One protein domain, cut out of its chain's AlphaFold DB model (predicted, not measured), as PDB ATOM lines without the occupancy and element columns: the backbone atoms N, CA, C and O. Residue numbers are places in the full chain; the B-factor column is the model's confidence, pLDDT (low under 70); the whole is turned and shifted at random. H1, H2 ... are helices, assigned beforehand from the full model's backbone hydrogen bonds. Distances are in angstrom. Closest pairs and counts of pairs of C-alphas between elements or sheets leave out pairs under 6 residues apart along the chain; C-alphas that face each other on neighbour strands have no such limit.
ATOM      1  N   GLU A  62     127.575 155.669 125.450       90.06
ATOM      2  CA  GLU A  62     127.299 156.973 126.069       90.06
ATOM      3  C   GLU A  62     126.112 157.684 125.419       90.06
ATOM      4  O   GLU A  62     125.259 158.238 126.117       90.06
ATOM      5  N   TYR A  63     126.035 157.666 124.087       90.56
ATOM      6  CA  TYR A  63     124.920 158.258 123.356       90.56
ATOM      7  C   TYR A  63     123.605 157.548 123.682       90.56
ATOM      8  O   TYR A  63     122.602 158.206 123.953       90.56
ATOM      9  N   GLY A  64     123.609 156.212 123.702       87.19
ATOM     10  CA  GLY A  64     122.437 155.425 124.078       87.19
ATOM     11  C   GLY A  64     122.003 155.658 125.525       87.19
ATOM     12  O   GLY A  64     120.811 155.746 125.797       87.19
ATOM     13  N   ALA A  65     122.957 155.835 126.441       87.88
ATOM     14  CA  ALA A  65     122.663 156.149 127.834       87.88
ATOM     15  C   ALA A  65     122.080 157.560 128.027       87.88
ATOM     16  O   ALA A  65     121.237 157.759 128.896       87.88
ATOM     17  N   LYS A  66     122.513 158.538 127.218       87.50
ATOM     18  CA  LYS A  66     121.997 159.919 127.241       87.50
ATOM     19  C   LYS A  66     120.632 160.069 126.565       87.50
ATOM     20  O   LYS A  66     119.927 161.027 126.862       87.50
ATOM     21  N   ASN A  67     120.267 159.142 125.681       84.50
ATOM     22  CA  ASN A  67     119.011 159.166 124.933       84.50
ATOM     23  C   ASN A  67     118.214 157.866 125.148       84.50
ATOM     24  O   ASN A  67     118.019 157.109 124.188       84.50
ATOM     25  N   PRO A  68     117.796 157.554 126.388       80.56
ATOM     26  CA  PRO A  68     116.981 156.378 126.647       80.56
ATOM     27  C   PRO A  68     115.567 156.562 126.089       80.56
ATOM     28  O   PRO A  68     115.041 157.672 126.021       80.56
ATOM     29  N   ILE A  69     114.941 155.448 125.717       81.19
ATOM     30  CA  ILE A  69     113.498 155.399 125.467       81.19
ATOM     31  C   ILE A  69     112.812 155.278 126.830       81.19
ATOM     32  O   ILE A  69     113.278 154.517 127.672       81.19
ATOM     33  N   THR A  70     111.719 156.003 127.042       79.81
ATOM     34  CA  THR A  70     110.933 155.917 128.287       79.81
ATOM     35  C   THR A  70     109.795 154.900 128.173       79.81
ATOM     36  O   THR A  70     109.294 154.626 127.077       79.81
ATOM     37  N   GLU A  71     109.322 154.368 129.304       75.75
ATOM     38  CA  GLU A  71     108.137 153.490 129.334       75.75
ATOM     39  C   GLU A  71     106.893 154.138 128.687       75.75
ATOM     40  O   GLU A  71     106.151 153.474 127.962       75.75
ATOM     41  N   GLU A  72     106.655 155.432 128.912       79.81
ATOM     42  CA  GLU A  72     105.495 156.138 128.349       79.81
ATOM     43  C   GLU A  72     105.555 156.199 126.819       79.81
ATOM     44  O   GLU A  72     104.568 155.900 126.143       79.81
ATOM     45  N   GLN A  73     106.734 156.505 126.266       77.88
ATOM     46  CA  GLN A  73     106.969 156.481 124.821       77.88
ATOM     47  C   GLN A  73     106.769 155.079 124.241       77.88
ATOM     48  O   GLN A  73     106.232 154.939 123.141       77.88
ATOM     49  N   LEU A  74     107.136 154.035 124.988       75.88
ATOM     50  CA  LEU A  74     106.915 152.649 124.592       75.88
ATOM     51  C   LEU A  74     105.422 152.317 124.481       75.88
ATOM     52  O   LEU A  74     104.968 151.782 123.468       75.88
ATOM     53  N   ARG A  75     104.652 152.654 125.520       77.94
ATOM     54  CA  ARG A  75     103.204 152.415 125.569       77.94
ATOM     55  C   ARG A  75     102.478 153.203 124.479       77.94
ATOM     56  O   ARG A  75     101.605 152.645 123.815       77.94
ATOM     57  N   ALA A  76     102.877 154.454 124.249       79.56
ATOM     58  CA  ALA A  76     102.336 155.294 123.183       79.56
ATOM     59  C   ALA A  76     102.637 154.727 121.785       79.56
ATOM     60  O   ALA A  76     101.736 154.647 120.954       79.56
ATOM     61  N   SER A  77     103.866 154.261 121.546       73.31
ATOM     62  CA  SER A  77     104.273 153.675 120.260       73.31
ATOM     63  C   SER A  77     103.504 152.388 119.943       73.31
ATOM     64  O   SER A  77     103.075 152.182 118.809       73.31
ATOM     65  N   ILE A  78     103.262 151.541 120.953       73.31
ATOM     66  CA  ILE A  78     102.459 150.316 120.808       73.31
ATOM     67  C   ILE A  78     100.990 150.651 120.528       73.31
ATOM     68  O   ILE A  78     100.381 150.027 119.661       73.31
ATOM     69  N   ALA A  79     100.423 151.644 121.219       76.06
ATOM     70  CA  ALA A  79      99.049 152.086 120.986       76.06
ATOM     71  C   ALA A  79      98.861 152.737 119.601       76.06
ATOM     72  O   ALA A  79      97.808 152.576 118.987       76.06
ATOM     73  N   GLY A  80      99.878 153.447 119.103       75.38
ATOM     74  CA  GLY A  80      99.885 154.100 117.790       75.38
ATOM     75  C   GLY A  80     100.275 153.198 116.614       75.38
ATOM     76  O   GLY A  80     100.151 153.622 115.467       75.38
ATOM     77  N   GLY A  81     100.735 151.966 116.867       68.62
ATOM     78  CA  GLY A  81     101.208 151.041 115.829       68.62
ATOM     79  C   GLY A  81     102.528 151.460 115.168       68.62
ATOM     80  O   GLY A  81     102.804 151.056 114.037       68.62
ATOM     81  N   GLU A  82     103.335 152.285 115.839       73.12
ATOM     82  CA  GLU A  82     104.618 152.757 115.318       73.12
ATOM     83  C   GLU A  82     105.720 151.698 115.461       73.12
ATOM     84  O   GLU A  82     105.760 150.919 116.416       73.12
ATOM     85  N   ASP A  83     106.654 151.680 114.504       68.38
ATOM     86  CA  ASP A  83     107.816 150.794 114.555       68.38
ATOM     87  C   ASP A  83     108.793 151.242 115.653       68.38
ATOM     88  O   ASP A  83     109.562 152.194 115.488       68.38
ATOM     89  N   LEU A  84     108.777 150.499 116.761       67.12
ATOM     90  CA  LEU A  84     109.651 150.657 117.925       67.12
ATOM     91  C   LEU A  84     111.149 150.623 117.570       67.12
ATOM     92  O   LEU A  84     111.975 151.161 118.310       67.12
ATOM     93  N   GLY A  85     111.516 150.022 116.431       65.38
ATOM     94  CA  GLY A  85     112.887 149.974 115.934       65.38
ATOM     95  C   GLY A  85     113.464 151.338 115.551       65.38
ATOM     96  O   GLY A  85     114.683 151.490 115.577       65.38
ATOM     97  N   LYS A  86     112.621 152.340 115.260       68.56
ATOM     98  CA  LYS A  86     113.055 153.688 114.841       68.56
ATOM     99  C   LYS A  86     113.664 154.523 115.966       68.56
ATOM    100  O   LYS A  86     114.422 155.447 115.692       68.56
ATOM    101  N   PHE A  87     113.333 154.204 117.214       67.94
ATOM    102  CA  PHE A  87     113.834 154.908 118.397       67.94
ATOM    103  C   PHE A  87     115.131 154.291 118.946       67.94
ATOM    104  O   PHE A  87     115.766 154.857 119.835       67.94
ATOM    105  N   LEU A  88     115.523 153.130 118.415       79.12
ATOM    106  CA  LEU A  88     116.705 152.385 118.823       79.12
ATOM    107  C   LEU A  88     117.874 152.639 117.868       79.12
ATOM    108  O   LEU A  88     117.685 152.859 116.673       79.12
ATOM    109  N   GLY A  89     119.099 152.544 118.387       77.94
ATOM    110  CA  GLY A  89     120.302 152.551 117.553       77.94
ATOM    111  C   GLY A  89     120.286 151.480 116.444       77.94
ATOM    112  O   GLY A  89     119.709 150.396 116.595       77.94
ATOM    113  N   ASP A  90     120.954 151.786 115.332       81.69
ATOM    114  CA  ASP A  90     121.146 150.892 114.182       81.69
ATOM    115  C   ASP A  90     121.871 149.574 114.566       81.69
ATOM    116  O   ASP A  90     122.663 149.529 115.503       81.69
ATOM    117  N   GLN A  91     121.607 148.479 113.850       83.06
ATOM    118  CA  GLN A  91     122.266 147.182 114.050       83.06
ATOM    119  C   GLN A  91     123.550 146.996 113.223       83.06
ATOM    120  O   GLN A  91     124.374 146.134 113.562       83.06
ATOM    121  N   ASP A  92     123.747 147.784 112.167       86.00
ATOM    122  CA  ASP A  92     124.821 147.562 111.200       86.00
ATOM    123  C   ASP A  92     126.167 148.108 111.701       86.00
ATOM    124  O   ASP A  92     127.215 147.461 111.552       86.00
ATOM    125  N   THR A  93     126.151 149.247 112.396       90.75
ATOM    126  CA  THR A  93     127.359 149.907 112.925       90.75
ATOM    127  C   THR A  93     127.740 149.471 114.350       90.75
ATOM    128  O   THR A  93     126.894 149.124 115.172       90.75
ATOM    129  N   ILE A  94     129.042 149.514 114.686       89.00
ATOM    130  CA  ILE A  94     129.528 149.256 116.063       89.00
ATOM    131  C   ILE A  94     128.914 150.267 117.045       89.00
ATOM    132  O   ILE A  94     128.424 149.871 118.102       89.00
ATOM    133  N   PHE A  95     128.870 151.543 116.649       91.81
ATOM    134  CA  PHE A  95     128.234 152.620 117.407       91.81
ATOM    135  C   PHE A  95     126.743 152.352 117.650       91.81
ATOM    136  O   PHE A  95     126.295 152.372 118.795       91.81
ATOM    137  N   GLY A  96     125.976 152.052 116.592       88.25
ATOM    138  CA  GLY A  96     124.538 151.802 116.692       88.25
ATOM    139  C   GLY A  96     124.218 150.614 117.598       88.25
ATOM    140  O   GLY A  96     123.368 150.729 118.483       88.25
ATOM    141  N   ARG A  97     124.966 149.506 117.468       90.00
ATOM    142  CA  ARG A  97     124.798 148.325 118.331       90.00
ATOM    143  C   ARG A  97     125.071 148.641 119.798       90.00
ATOM    144  O   ARG A  97     124.319 148.188 120.662       90.00
ATOM    145  N   ALA A  98     126.127 149.404 120.080       89.75
ATOM    146  CA  ALA A  98     126.470 149.808 121.440       89.75
ATOM    147  C   ALA A  98     125.423 150.763 122.035       89.75
ATOM    148  O   ALA A  98     124.980 150.563 123.167       89.75
ATOM    149  N   SER A  99     124.951 151.728 121.241       90.06
ATOM    150  CA  SER A  99     123.877 152.649 121.617       90.06
ATOM    151  C   SER A  99     122.570 151.923 121.916       90.06
ATOM    152  O   SER A  99     122.023 152.068 123.010       90.06
ATOM    153  N   ARG A 100     122.124 151.047 121.010       89.62
ATOM    154  CA  ARG A 100     120.934 150.213 121.200       89.62
ATOM    155  C   ARG A 100     121.037 149.360 122.459       89.62
ATOM    156  O   ARG A 100     120.070 149.255 123.207       89.62
ATOM    157  N   LYS A 101     122.196 148.748 122.715       89.94
ATOM    158  CA  LYS A 101     122.417 147.935 123.919       89.94
ATOM    159  C   LYS A 101     122.273 148.766 125.199       89.94
ATOM    160  O   LYS A 101     121.635 148.296 126.138       89.94
ATOM    161  N   ALA A 102     122.825 149.981 125.230       88.94
ATOM    162  CA  ALA A 102     122.691 150.888 126.371       88.94
ATOM    163  C   ALA A 102     121.233 151.337 126.581       88.94
ATOM    164  O   ALA A 102     120.726 151.235 127.697       88.94
ATOM    165  N   GLN A 103     120.534 151.728 125.509       89.44
ATOM    166  CA  GLN A 103     119.115 152.108 125.558       89.44
ATOM    167  C   GLN A 103     118.235 150.971 126.089       89.44
ATOM    168  O   GLN A 103     117.460 151.174 127.020       89.44
ATOM    169  N   LEU A 104     118.393 149.756 125.550       89.38
ATOM    170  CA  LEU A 104     117.620 148.588 125.985       89.38
ATOM    171  C   LEU A 104     117.876 148.240 127.456       89.38
ATOM    172  O   LEU A 104     116.948 147.819 128.135       89.38
ATOM    173  N   SER A 105     119.100 148.432 127.960       90.12
ATOM    174  CA  SER A 105     119.428 148.171 129.368       90.12
ATOM    175  C   SER A 105     118.773 149.166 130.334       90.12
ATOM    176  O   SER A 105     118.439 148.791 131.461       90.12
ATOM    177  N   ILE A 106     118.608 150.428 129.925       89.38
ATOM    178  CA  ILE A 106     117.900 151.435 130.728       89.38
ATOM    179  C   ILE A 106     116.405 151.125 130.731       89.38
ATOM    180  O   ILE A 106     115.817 151.018 131.804       89.38
ATOM    181  N   VAL A 107     115.829 150.870 129.552       88.94
ATOM    182  CA  VAL A 107     114.417 150.481 129.413       88.94
ATOM    183  C   VAL A 107     114.105 149.224 130.227       88.94
ATOM    184  O   VAL A 107     113.094 149.180 130.914       88.94
ATOM    185  N   GLU A 108     114.982 148.215 130.200       91.12
ATOM    186  CA  GLU A 108     114.858 147.016 131.038       91.12
ATOM    187  C   GLU A 108     114.687 147.382 132.515       91.12
ATOM    188  O   GLU A 108     113.758 146.916 133.171       91.12
ATOM    189  N   SER A 109     115.559 148.255 133.021       91.75
ATOM    190  CA  SER A 109     115.557 148.672 134.423       91.75
ATOM    191  C   SER A 109     114.304 149.476 134.784       91.75
ATOM    192  O   SER A 109     113.747 149.284 135.865       91.75
ATOM    193  N   GLU A 110     113.840 150.353 133.888       90.06
ATOM    194  CA  GLU A 110     112.609 151.132 134.070       90.06
ATOM    195  C   GLU A 110     111.367 150.238 134.089       90.06
ATOM    196  O   GLU A 110     110.587 150.294 135.042       90.06
ATOM    197  N   LEU A 111     111.219 149.360 133.092       91.25
ATOM    198  CA  LEU A 111     110.104 148.416 133.003       91.25
ATOM    199  C   LEU A 111     110.076 147.484 134.215       91.25
ATOM    200  O   LEU A 111     109.017 147.262 134.805       91.25
ATOM    201  N   GLU A 112     111.236 146.981 134.638       94.38
ATOM    202  CA  GLU A 112     111.329 146.179 135.853       94.38
ATOM    203  C   GLU A 112     110.907 146.955 137.101       94.38
ATOM    204  O   GLU A 112     110.195 146.415 137.952       94.38
ATOM    205  N   LEU A 113     111.356 148.204 137.245       94.00
ATOM    206  CA  LEU A 113     111.023 149.040 138.393       94.00
ATOM    207  C   LEU A 113     109.519 149.330 138.446       94.00
ATOM    208  O   LEU A 113     108.909 149.188 139.510       94.00
ATOM    209  N   SER A 114     108.917 149.707 137.321       93.69
ATOM    210  CA  SER A 114     107.482 149.977 137.208       93.69
ATOM    211  C   SER A 114     106.645 148.738 137.500       93.69
ATOM    212  O   SER A 114     105.745 148.792 138.343       93.69
ATOM    213  N   ALA A 115     106.995 147.591 136.915       95.88
ATOM    214  CA  ALA A 115     106.331 146.326 137.206       95.88
ATOM    215  C   ALA A 115     106.447 145.953 138.692       95.88
ATOM    216  O   ALA A 115     105.448 145.651 139.343       95.88
ATOM    217  N   LYS A 116     107.646 146.053 139.287       96.25
ATOM    218  CA  LYS A 116     107.865 145.767 140.718       96.25
ATOM    219  C   LYS A 116     107.059 146.704 141.627       96.25
ATOM    220  O   LYS A 116     106.609 146.261 142.693       96.25
ATOM    221  N   LYS A 117     106.842 147.968 141.237       96.62
ATOM    222  CA  LYS A 117     105.942 148.903 141.940       96.62
ATOM    223  C   LYS A 117     104.486 148.449 141.850       96.62
ATOM    224  O   LYS A 117     103.842 148.341 142.892       96.62
ATOM    225  N   GLN A 118     103.995 148.113 140.655       97.00
ATOM    226  CA  GLN A 118     102.625 147.618 140.471       97.00
ATOM    227  C   GLN A 118     102.377 146.320 141.249       97.00
ATOM    228  O   GLN A 118     101.431 146.249 142.029       97.00
ATOM    229  N   MET A 119     103.294 145.350 141.164       97.62
ATOM    230  CA  MET A 119     103.233 144.115 141.957       97.62
ATOM    231  C   MET A 119     103.172 144.412 143.461       97.62
ATOM    232  O   MET A 119     102.447 143.761 144.204       97.62
ATOM    233  N   SER A 120     103.928 145.405 143.939       97.25
ATOM    234  CA  SER A 120     103.891 145.797 145.354       97.25
ATOM    235  C   SER A 120     102.549 146.415 145.748       97.25
ATOM    236  O   SER A 120     102.076 146.152 146.852       97.25
ATOM    237  N   SER A 121     101.922 147.184 144.854       96.94
ATOM    238  CA  SER A 121     100.574 147.719 145.060       96.94
ATOM    239  C   SER A 121      99.528 146.606 145.137       96.94
ATOM    240  O   SER A 121      98.677 146.647 146.022       96.94
ATOM    241  N   VAL A 122      99.619 145.590 144.269       97.62
ATOM    242  CA  VAL A 122      98.755 144.397 144.323       97.62
ATOM    243  C   VAL A 122      98.899 143.701 145.673       97.62
ATOM    244  O   VAL A 122      97.908 143.531 146.375       97.62
ATOM    245  N   ILE A 123     100.129 143.391 146.108       97.50
ATOM    246  CA  ILE A 123     100.363 142.747 147.413       97.50
ATOM    247  C   ILE A 123      99.836 143.591 148.576       97.50
ATOM    248  O   ILE A 123      99.280 143.047 149.534       97.50
ATOM    249  N   TYR A 124     100.025 144.909 148.528       96.56
ATOM    250  CA  TYR A 124      99.545 145.817 149.565       96.56
ATOM    251  C   TYR A 124      98.016 145.792 149.668       96.56
ATOM    252  O   TYR A 124      97.481 145.555 150.752       96.56
ATOM    253  N   ASN A 125      97.320 145.948 148.541       95.25
ATOM    254  CA  ASN A 125      95.860 145.922 148.492       95.25
ATOM    255  C   ASN A 125      95.309 144.549 148.890       95.25
ATOM    256  O   ASN A 125      94.402 144.469 149.716       95.25
ATOM    257  N   ALA A 126      95.913 143.472 148.386       96.44
ATOM    258  CA  ALA A 126      95.550 142.106 148.744       96.44
ATOM    259  C   ALA A 126      95.715 141.843 150.246       96.44
ATOM    260  O   ALA A 126      94.866 141.223 150.878       96.44
ATOM    261  N   THR A 127      96.775 142.381 150.853       92.62
ATOM    262  CA  THR A 127      97.014 142.285 152.298       92.62
ATOM    263  C   THR A 127      95.935 142.986 153.119       92.62
ATOM    264  O   THR A 127      95.569 142.481 154.177       92.62
ATOM    265  N   ILE A 128      95.458 144.150 152.671       92.50
ATOM    266  CA  ILE A 128      94.404 144.906 153.364       92.50
ATOM    267  C   ILE A 128      93.054 144.206 153.214       92.50
ATOM    268  O   ILE A 128      92.321 144.074 154.192       92.50
ATOM    269  N   ASN A 129      92.749 143.740 152.005       93.69
ATOM    270  CA  ASN A 129      91.447 143.172 151.664       93.69
ATOM    271  C   ASN A 129      91.344 141.667 151.938       93.69
ATOM    272  O   ASN A 129      90.261 141.104 151.818       93.69
ATOM    273  N   ASN A 130      92.450 141.022 152.321       90.38
ATOM    274  CA  ASN A 130      92.547 139.576 152.507       90.38
ATOM    275  C   ASN A 130      92.077 138.796 151.262       90.38
ATOM    276  O   ASN A 130      91.280 137.864 151.365       90.38
ATOM    277  N   THR A 131      92.556 139.222 150.091       94.94
ATOM    278  CA  THR A 131      92.226 138.657 148.772       94.94
ATOM    279  C   THR A 131      92.662 137.190 148.653       94.94
ATOM    280  O   THR A 131      93.664 136.784 149.247       94.94
ATOM    281  N   ASP A 132      91.939 136.376 147.885       95.19
ATOM    282  CA  ASP A 132      92.319 134.976 147.671       95.19
ATOM    283  C   ASP A 132      93.712 134.875 147.003       95.19
ATOM    284  O   ASP A 132      93.989 135.618 146.057       95.19
ATOM    285  N   PRO A 133      94.622 133.994 147.468       96.12
ATOM    286  CA  PRO A 133      95.930 133.813 146.839       96.12
ATOM    287  C   PRO A 133      95.875 133.513 145.334       96.12
ATOM    288  O   PRO A 133      96.763 133.963 144.616       96.12
ATOM    289  N   ALA A 134      94.860 132.800 144.839       96.06
ATOM    290  CA  ALA A 134      94.721 132.522 143.411       96.06
ATOM    291  C   ALA A 134      94.530 133.811 142.596       96.06
ATOM    292  O   ALA A 134      95.227 134.009 141.606       96.06
ATOM    293  N   GLU A 135      93.684 134.730 143.069       96.81
ATOM    294  CA  GLU A 135      93.477 136.033 142.419       96.81
ATOM    295  C   GLU A 135      94.764 136.873 142.429       96.81
ATOM    296  O   GLU A 135      95.117 137.502 141.436       96.81
ATOM    297  N   VAL A 136      95.527 136.831 143.527       97.25
ATOM    298  CA  VAL A 136      96.824 137.524 143.604       97.25
ATOM    299  C   VAL A 136      97.842 136.931 142.630       97.25
ATOM    300  O   VAL A 136      98.644 137.675 142.068       97.25
ATOM    301  N   ALA A 137      97.846 135.611 142.434       96.75
ATOM    302  CA  ALA A 137      98.713 134.973 141.448       96.75
ATOM    303  C   ALA A 137      98.359 135.438 140.027       96.75
ATOM    304  O   ALA A 137      99.256 135.866 139.298       96.75
ATOM    305  N   ASP A 138      97.069 135.457 139.685       97.56
ATOM    306  CA  ASP A 138      96.578 135.924 138.385       97.56
ATOM    307  C   ASP A 138      96.951 137.396 138.125       97.56
ATOM    308  O   ASP A 138      97.440 137.733 137.044       97.56
ATOM    309  N   ASP A 139      96.805 138.272 139.125       97.44
ATOM    310  CA  ASP A 139      97.187 139.687 139.020       97.44
ATOM    311  C   ASP A 139      98.699 139.867 138.795       97.44
ATOM    312  O   ASP A 139      99.131 140.674 137.963       97.44
ATOM    313  N   LEU A 140      99.533 139.115 139.518       97.44
ATOM    314  CA  LEU A 140     100.988 139.189 139.366       97.44
ATOM    315  C   LEU A 140     101.466 138.609 138.025       97.44
ATOM    316  O   LEU A 140     102.405 139.146 137.421       97.44
ATOM    317  N   ASP A 141     100.823 137.547 137.543       97.06
ATOM    318  CA  ASP A 141     101.082 136.963 136.227       97.06
ATOM    319  C   ASP A 141     100.630 137.900 135.107       97.06
ATOM    320  O   ASP A 141     101.339 138.056 134.109       97.06
ATOM    321  N   SER A 142      99.498 138.586 135.278       97.31
ATOM    322  CA  SER A 142      99.023 139.618 134.356       97.31
ATOM    323  C   SER A 142     100.060 140.735 134.198       97.31
ATOM    324  O   SER A 142     100.484 141.017 133.073       97.31
ATOM    325  N   ILE A 143     100.580 141.275 135.310       96.38
ATOM    326  CA  ILE A 143     101.653 142.287 135.294       96.38
ATOM    327  C   ILE A 143     102.908 141.732 134.603       96.38
ATOM    328  O   ILE A 143     103.478 142.376 133.721       96.38
ATOM    329  N   THR A 144     103.344 140.523 134.962       96.19
ATOM    330  CA  THR A 144     104.539 139.900 134.367       96.19
ATOM    331  C   THR A 144     104.399 139.762 132.849       96.19
ATOM    332  O   THR A 144     105.308 140.128 132.100       96.19
ATOM    333  N   ASN A 145     103.244 139.288 132.383       94.69
ATOM    334  CA  ASN A 145     102.950 139.101 130.968       94.69
ATOM    335  C   ASN A 145     102.807 140.428 130.215       94.69
ATOM    336  O   ASN A 145     103.253 140.521 129.070       94.69
ATOM    337  N   GLU A 146     102.214 141.456 130.824       93.25
ATOM    338  CA  GLU A 146     102.101 142.793 130.234       93.25
ATOM    339  C   GLU A 146     103.489 143.383 129.958       93.25
ATOM    340  O   GLU A 146     103.817 143.699 128.813       93.25
ATOM    341  N   PHE A 147     104.352 143.446 130.974       92.81
ATOM    342  CA  PHE A 147     105.692 144.019 130.833       92.81
ATOM    343  C   PHE A 147     106.624 143.158 129.961       92.81
ATOM    344  O   PHE A 147     107.472 143.698 129.243       92.81
ATOM    345  N   ALA A 148     106.435 141.835 129.932       92.62
ATOM    346  CA  ALA A 148     107.129 140.957 128.990       92.62
ATOM    347  C   ALA A 148     106.695 141.200 127.535       92.62
ATOM    348  O   ALA A 148     107.542 141.212 126.641       92.62
ATOM    349  N   LYS A 149     105.399 141.433 127.276       89.88
ATOM    350  CA  LYS A 149     104.891 141.801 125.940       89.88
ATOM    351  C   LYS A 149     105.447 143.147 125.480       89.88
ATOM    352  O   LYS A 149     105.937 143.228 124.356       89.88
ATOM    353  N   LEU A 150     105.439 144.154 126.360       87.19
ATOM    354  CA  LEU A 150     106.054 145.465 126.110       87.19
ATOM    355  C   LEU A 150     107.530 145.314 125.697       87.19
ATOM    356  O   LEU A 150     107.969 145.851 124.683       87.19
ATOM    357  N   SER A 151     108.274 144.501 126.442       89.56
ATOM    358  CA  SER A 151     109.700 144.244 126.216       89.56
ATOM    359  C   SER A 151     109.986 143.438 124.940       89.56
ATOM    360  O   SER A 151     110.931 143.743 124.208       89.56
ATOM    361  N   ASN A 152     109.159 142.431 124.636       87.81
ATOM    362  CA  ASN A 152     109.259 141.627 123.412       87.81
ATOM    363  C   ASN A 152     109.069 142.471 122.144       87.81
ATOM    364  O   ASN A 152     109.692 142.164 121.128       87.81
ATOM    365  N   GLY A 153     108.264 143.539 122.214       83.00
ATOM    366  CA  GLY A 153     108.094 144.495 121.116       83.00
ATOM    367  C   GLY A 153     109.390 145.213 120.714       83.00
ATOM    368  O   GLY A 153     109.553 145.567 119.551       83.00
ATOM    369  N   LEU A 154     110.345 145.379 121.640       83.38
ATOM    370  CA  LEU A 154     111.656 145.994 121.373       83.38
ATOM    371  C   LEU A 154     112.722 144.984 120.948       83.38
ATOM    372  O   LEU A 154     113.556 145.241 120.069       83.38
ATOM    373  N   SER A 155     112.767 143.855 121.654       85.81
ATOM    374  CA  SER A 155     113.700 142.766 121.402       85.81
ATOM    375  C   SER A 155     113.202 141.482 122.071       85.81
ATOM    376  O   SER A 155     112.958 141.490 123.279       85.81
ATOM    377  N   PRO A 156     113.155 140.345 121.351       88.44
ATOM    378  CA  PRO A 156     112.807 139.055 121.949       88.44
ATOM    379  C   PRO A 156     113.707 138.665 123.132       88.44
ATOM    380  O   PRO A 156     113.247 138.082 124.110       88.44
ATOM    381  N   ILE A 157     114.997 139.019 123.076       88.38
ATOM    382  CA  ILE A 157     115.957 138.724 124.152       88.38
ATOM    383  C   ILE A 157     115.654 139.577 125.391       88.38
ATOM    384  O   ILE A 157     115.734 139.078 126.514       88.38
ATOM    385  N   LEU A 158     115.280 140.848 125.200       89.31
ATOM    386  CA  LEU A 158     114.878 141.724 126.303       89.31
ATOM    387  C   LEU A 158     113.605 141.198 126.974       89.31
ATOM    388  O   LEU A 158     113.568 141.090 128.197       89.31
ATOM    389  N   GLY A 159     112.592 140.809 126.195       91.31
ATOM    390  CA  GLY A 159     111.357 140.259 126.754       91.31
ATOM    391  C   GLY A 159     111.562 138.971 127.545       91.31
ATOM    392  O   GLY A 159     110.986 138.835 128.621       91.31
ATOM    393  N   GLN A 160     112.449 138.076 127.099       93.31
ATOM    394  CA  GLN A 160     112.831 136.894 127.883       93.31
ATOM    395  C   GLN A 160     113.510 137.257 129.212       93.31
ATOM    396  O   GLN A 160     113.194 136.660 130.241       93.31
ATOM    397  N   ARG A 161     114.419 138.243 129.212       94.19
ATOM    398  CA  ARG A 161     115.106 138.702 130.430       94.19
ATOM    399  C   ARG A 161     114.149 139.355 131.426       94.19
ATOM    400  O   ARG A 161     114.139 138.959 132.591       94.19
ATOM    401  N   VAL A 162     113.313 140.284 130.958       94.75
ATOM    402  CA  VAL A 162     112.302 140.960 131.786       94.75
ATOM    403  C   VAL A 162     111.306 139.947 132.340       94.75
ATOM    404  O   VAL A 162     111.049 139.952 133.540       94.75
ATOM    405  N   PHE A 163     110.812 139.020 131.513       95.69
ATOM    406  CA  PHE A 163     109.933 137.946 131.974       95.69
ATOM    407  C   PHE A 163     110.584 137.121 133.091       95.69
ATOM    408  O   PHE A 163     109.977 136.933 134.140       95.69
ATOM    409  N   ALA A 164     111.829 136.668 132.916       95.81
ATOM    410  CA  ALA A 164     112.524 135.871 133.928       95.81
ATOM    411  C   ALA A 164     112.730 136.640 135.249       95.81
ATOM    412  O   ALA A 164     112.505 136.093 136.336       95.81
ATOM    413  N   SER A 165     113.118 137.915 135.162       95.81
ATOM    414  CA  SER A 165     113.321 138.795 136.320       95.81
ATOM    415  C   SER A 165     112.016 139.054 137.079       95.81
ATOM    416  O   SER A 165     111.944 138.877 138.301       95.81
ATOM    417  N   LEU A 166     110.950 139.400 136.355       96.75
ATOM    418  CA  LEU A 166     109.637 139.679 136.928       96.75
ATOM    419  C   LEU A 166     108.958 138.430 137.469       96.75
ATOM    420  O   LEU A 166     108.409 138.491 138.562       96.75
ATOM    421  N   ASN A 167     109.073 137.291 136.790       94.94
ATOM    422  CA  ASN A 167     108.545 136.026 137.290       94.94
ATOM    423  C   ASN A 167     109.206 135.627 138.624       94.94
ATOM    424  O   ASN A 167     108.538 135.194 139.565       94.94
ATOM    425  N   THR A 168     110.518 135.857 138.756       96.25
ATOM    426  CA  THR A 168     111.244 135.637 140.017       96.25
ATOM    427  C   THR A 168     110.749 136.577 141.124       96.25
ATOM    428  O   THR A 168     110.490 136.143 142.249       96.25
ATOM    429  N   ALA A 169     110.582 137.867 140.814       95.25
ATOM    430  CA  ALA A 169     110.082 138.859 141.766       95.25
ATOM    431  C   ALA A 169     108.622 138.592 142.185       95.25
ATOM    432  O   ALA A 169     108.301 138.681 143.372       95.25
ATOM    433  N   SER A 170     107.769 138.234 141.223       95.88
ATOM    434  CA  SER A 170     106.374 137.822 141.403       95.88
ATOM    435  C   SER A 170     106.293 136.626 142.351       95.88
ATOM    436  O   SER A 170     105.672 136.723 143.406       95.88
ATOM    437  N   SER A 171     107.039 135.554 142.063       94.62
ATOM    438  CA  SER A 171     107.070 134.336 142.880       94.62
ATOM    439  C   SER A 171     107.469 134.612 144.337       94.62
ATOM    440  O   SER A 171     106.850 134.097 145.271       94.62
ATOM    441  N   GLY A 172     108.480 135.463 144.558       95.62
ATOM    442  CA  GLY A 172     108.907 135.855 145.906       95.62
ATOM    443  C   GLY A 172     107.842 136.658 146.666       95.62
ATOM    444  O   GLY A 172     107.595 136.414 147.853       95.62
ATOM    445  N   LYS A 173     107.175 137.591 145.977       95.38
ATOM    446  CA  LYS A 173     106.073 138.393 146.531       95.38
ATOM    447  C   LYS A 173     104.851 137.533 146.852       95.38
ATOM    448  O   LYS A 173     104.341 137.617 147.968       95.38
ATOM    449  N   TYR A 174     104.444 136.677 145.919       97.25
ATOM    450  CA  TYR A 174     103.349 135.729 146.083       97.25
ATOM    451  C   TYR A 174     103.586 134.790 147.267       97.25
ATOM    452  O   TYR A 174     102.733 134.681 148.141       97.25
ATOM    453  N   SER A 175     104.770 134.175 147.359       95.81
ATOM    454  CA  SER A 175     105.123 133.276 148.467       95.81
ATOM    455  C   SER A 175     105.001 133.967 149.831       95.81
ATOM    456  O   SER A 175     104.371 133.442 150.753       95.81
ATOM    457  N   THR A 176     105.526 135.193 149.939       94.75
ATOM    458  CA  THR A 176     105.439 136.002 151.164       94.75
ATOM    459  C   THR A 176     103.987 136.327 151.525       94.75
ATOM    460  O   THR A 176     103.587 136.206 152.685       94.75
ATOM    461  N   TYR A 177     103.184 136.724 150.533       96.75
ATOM    462  CA  TYR A 177     101.765 137.009 150.721       96.75
ATOM    463  C   TYR A 177     100.985 135.767 151.153       96.75
ATOM    464  O   TYR A 177     100.304 135.803 152.174       96.75
ATOM    465  N   ASN A 178     101.140 134.654 150.436       95.25
ATOM    466  CA  ASN A 178     100.452 133.401 150.717       95.25
ATOM    467  C   ASN A 178     100.782 132.884 152.128       95.25
ATOM    468  O   ASN A 178      99.894 132.464 152.869       95.25
ATOM    469  N   GLN A 179     102.043 133.003 152.563       94.25
ATOM    470  CA  GLN A 179     102.425 132.676 153.937       94.25
ATOM    471  C   GLN A 179     101.706 133.568 154.958       94.25
ATOM    472  O   GLN A 179     101.223 133.078 155.982       94.25
ATOM    473  N   LYS A 180     101.618 134.877 154.697       93.44
ATOM    474  CA  LYS A 180     100.897 135.814 155.566       93.44
ATOM    475  C   LYS A 180      99.397 135.510 155.604       93.44
ATOM    476  O   LYS A 180      98.832 135.464 156.693       93.44
ATOM    477  N   PHE A 181      98.782 135.251 154.455       93.94
ATOM    478  CA  PHE A 181      97.376 134.870 154.329       93.94
ATOM    479  C   PHE A 181      97.070 133.591 155.124       93.94
ATOM    480  O   PHE A 181      96.182 133.583 155.976       93.94
ATOM    481  N   ALA A 182      97.878 132.541 154.948       92.50
ATOM    482  CA  ALA A 182      97.745 131.291 155.693       92.50
ATOM    483  C   ALA A 182      97.920 131.487 157.209       92.50
ATOM    484  O   ALA A 182      97.159 130.930 158.003       92.50
ATOM    485  N   ASN A 183      98.887 132.312 157.626       91.12
ATOM    486  CA  ASN A 183      99.095 132.644 159.036       91.12
ATOM    487  C   ASN A 183      97.906 133.410 159.629       91.12
ATOM    488  O   ASN A 183      97.506 133.122 160.758       91.12
ATOM    489  N   ASN A 184      97.326 134.351 158.882       89.31
ATOM    490  CA  ASN A 184      96.140 135.092 159.304       89.31
ATOM    491  C   ASN A 184      94.926 134.161 159.444       89.31
ATOM    492  O   ASN A 184      94.281 134.160 160.492       89.31
ATOM    493  N   ALA A 185      94.672 133.304 158.450       88.81
ATOM    494  CA  ALA A 185      93.607 132.302 158.506       88.81
ATOM    495  C   ALA A 185      93.791 131.342 159.696       88.81
ATOM    496  O   ALA A 185      92.850 131.057 160.442       88.81
ATOM    497  N   PHE A 186      95.023 130.888 159.943       88.44
ATOM    498  CA  PHE A 186      95.337 130.061 161.107       88.44
ATOM    499  C   PHE A 186      95.125 130.810 162.430       88.44
ATOM    500  O   PHE A 186      94.587 130.234 163.380       88.44
ATOM    501  N   ALA A 187      95.517 132.084 162.513       87.62
ATOM    502  CA  ALA A 187      95.300 132.918 163.691       87.62
ATOM    503  C   ALA A 187      93.805 133.108 163.988       87.62
ATOM    504  O   ALA A 187      93.400 133.004 165.147       87.62
ATOM    505  N   GLU A 188      92.977 133.299 162.960       87.00
ATOM    506  CA  GLU A 188      91.524 133.401 163.099       87.00
ATOM    507  C   GLU A 188      90.905 132.081 163.587       87.00
ATOM    508  O   GLU A 188      90.152 132.067 164.566       87.00
ATOM    509  N   ILE A 189      91.269 130.949 162.972       88.56
ATOM    510  CA  ILE A 189      90.834 129.611 163.411       88.56
ATOM    511  C   ILE A 189      91.238 129.373 164.870       88.56
ATOM    512  O   ILE A 189      90.444 128.873 165.673       88.56
TER     513      ILE A 189
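Overview. This is residues 62 to 189 of the 591 residues of an uncharacterized protein of Marinovum sp (UniProt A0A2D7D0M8). Three long helices, H4, H5 and H6, lie side by side as an up-and-down bundle, each running against the one before it, with H4 reaching past H5 at one end and H6 at the other. Before them, short H1 packs on H4, while H2 and H3 lie near the end of H5. The printed part has 128 residues with six named helices, H1 to H6 in order, and no named strand: all helix. It is a loose rod spanning 65 by 26 by 21 A, with a radius of gyration of the C-alphas of 17.9 A.

Arrangement. Start at H1, residues 62 to 66, which touches residues 98 to 106 of H4, residues 94 to 129; the closest C-alphas, of Gly 64 and Ser 99, are 4.0 A apart. H2, residues 71 to 80, only just touches residues 107 to 111 of H4, with 3 pairs of C-alphas within 8 A, the closest those of Glu 71 and Leu 111 at 6.6 A; it is about perpendicular, at 84 degrees. H3, residues 84 to 87, only just touches residues 153 to 154 of H5, residues 133 to 154, with 3 such pairs, the closest Leu 84 and Leu 154 at 6.1 A. H4 and H5 form a hairpin, touching at Met 119 and Leu 140, their closest C-alphas, 6.0 A apart, at a shallow tilt of 16 degrees. H5 makes another with H6, residues 156 to 189, closest at the C-alphas of Asn 152 and Gly 159, 4.2 A. Look for O i to N i+4 pairs: each is within hydrogen-bond range in H1, H2, H4 and H6, and 17 of 18 in H5; H3 is too short for one.

Along the chain. Find C-alpha 62 at (127.299, 156.973, 126.069), where H1 begins. H4 runs 52.5 A from C-alpha 94 at (129.528, 149.256, 116.063), H5 32.3 A, and H6 47.9 A to C-alpha 189 at (90.834, 129.611, 163.411).

Size, cuts and confidence. The C-alphas farthest apart, of Thr 93 and Ile 189, are 65.5 A apart. The printed part has no cut, and no link is long. Confidence is under 70 at residue 81 and residues 83 to 87.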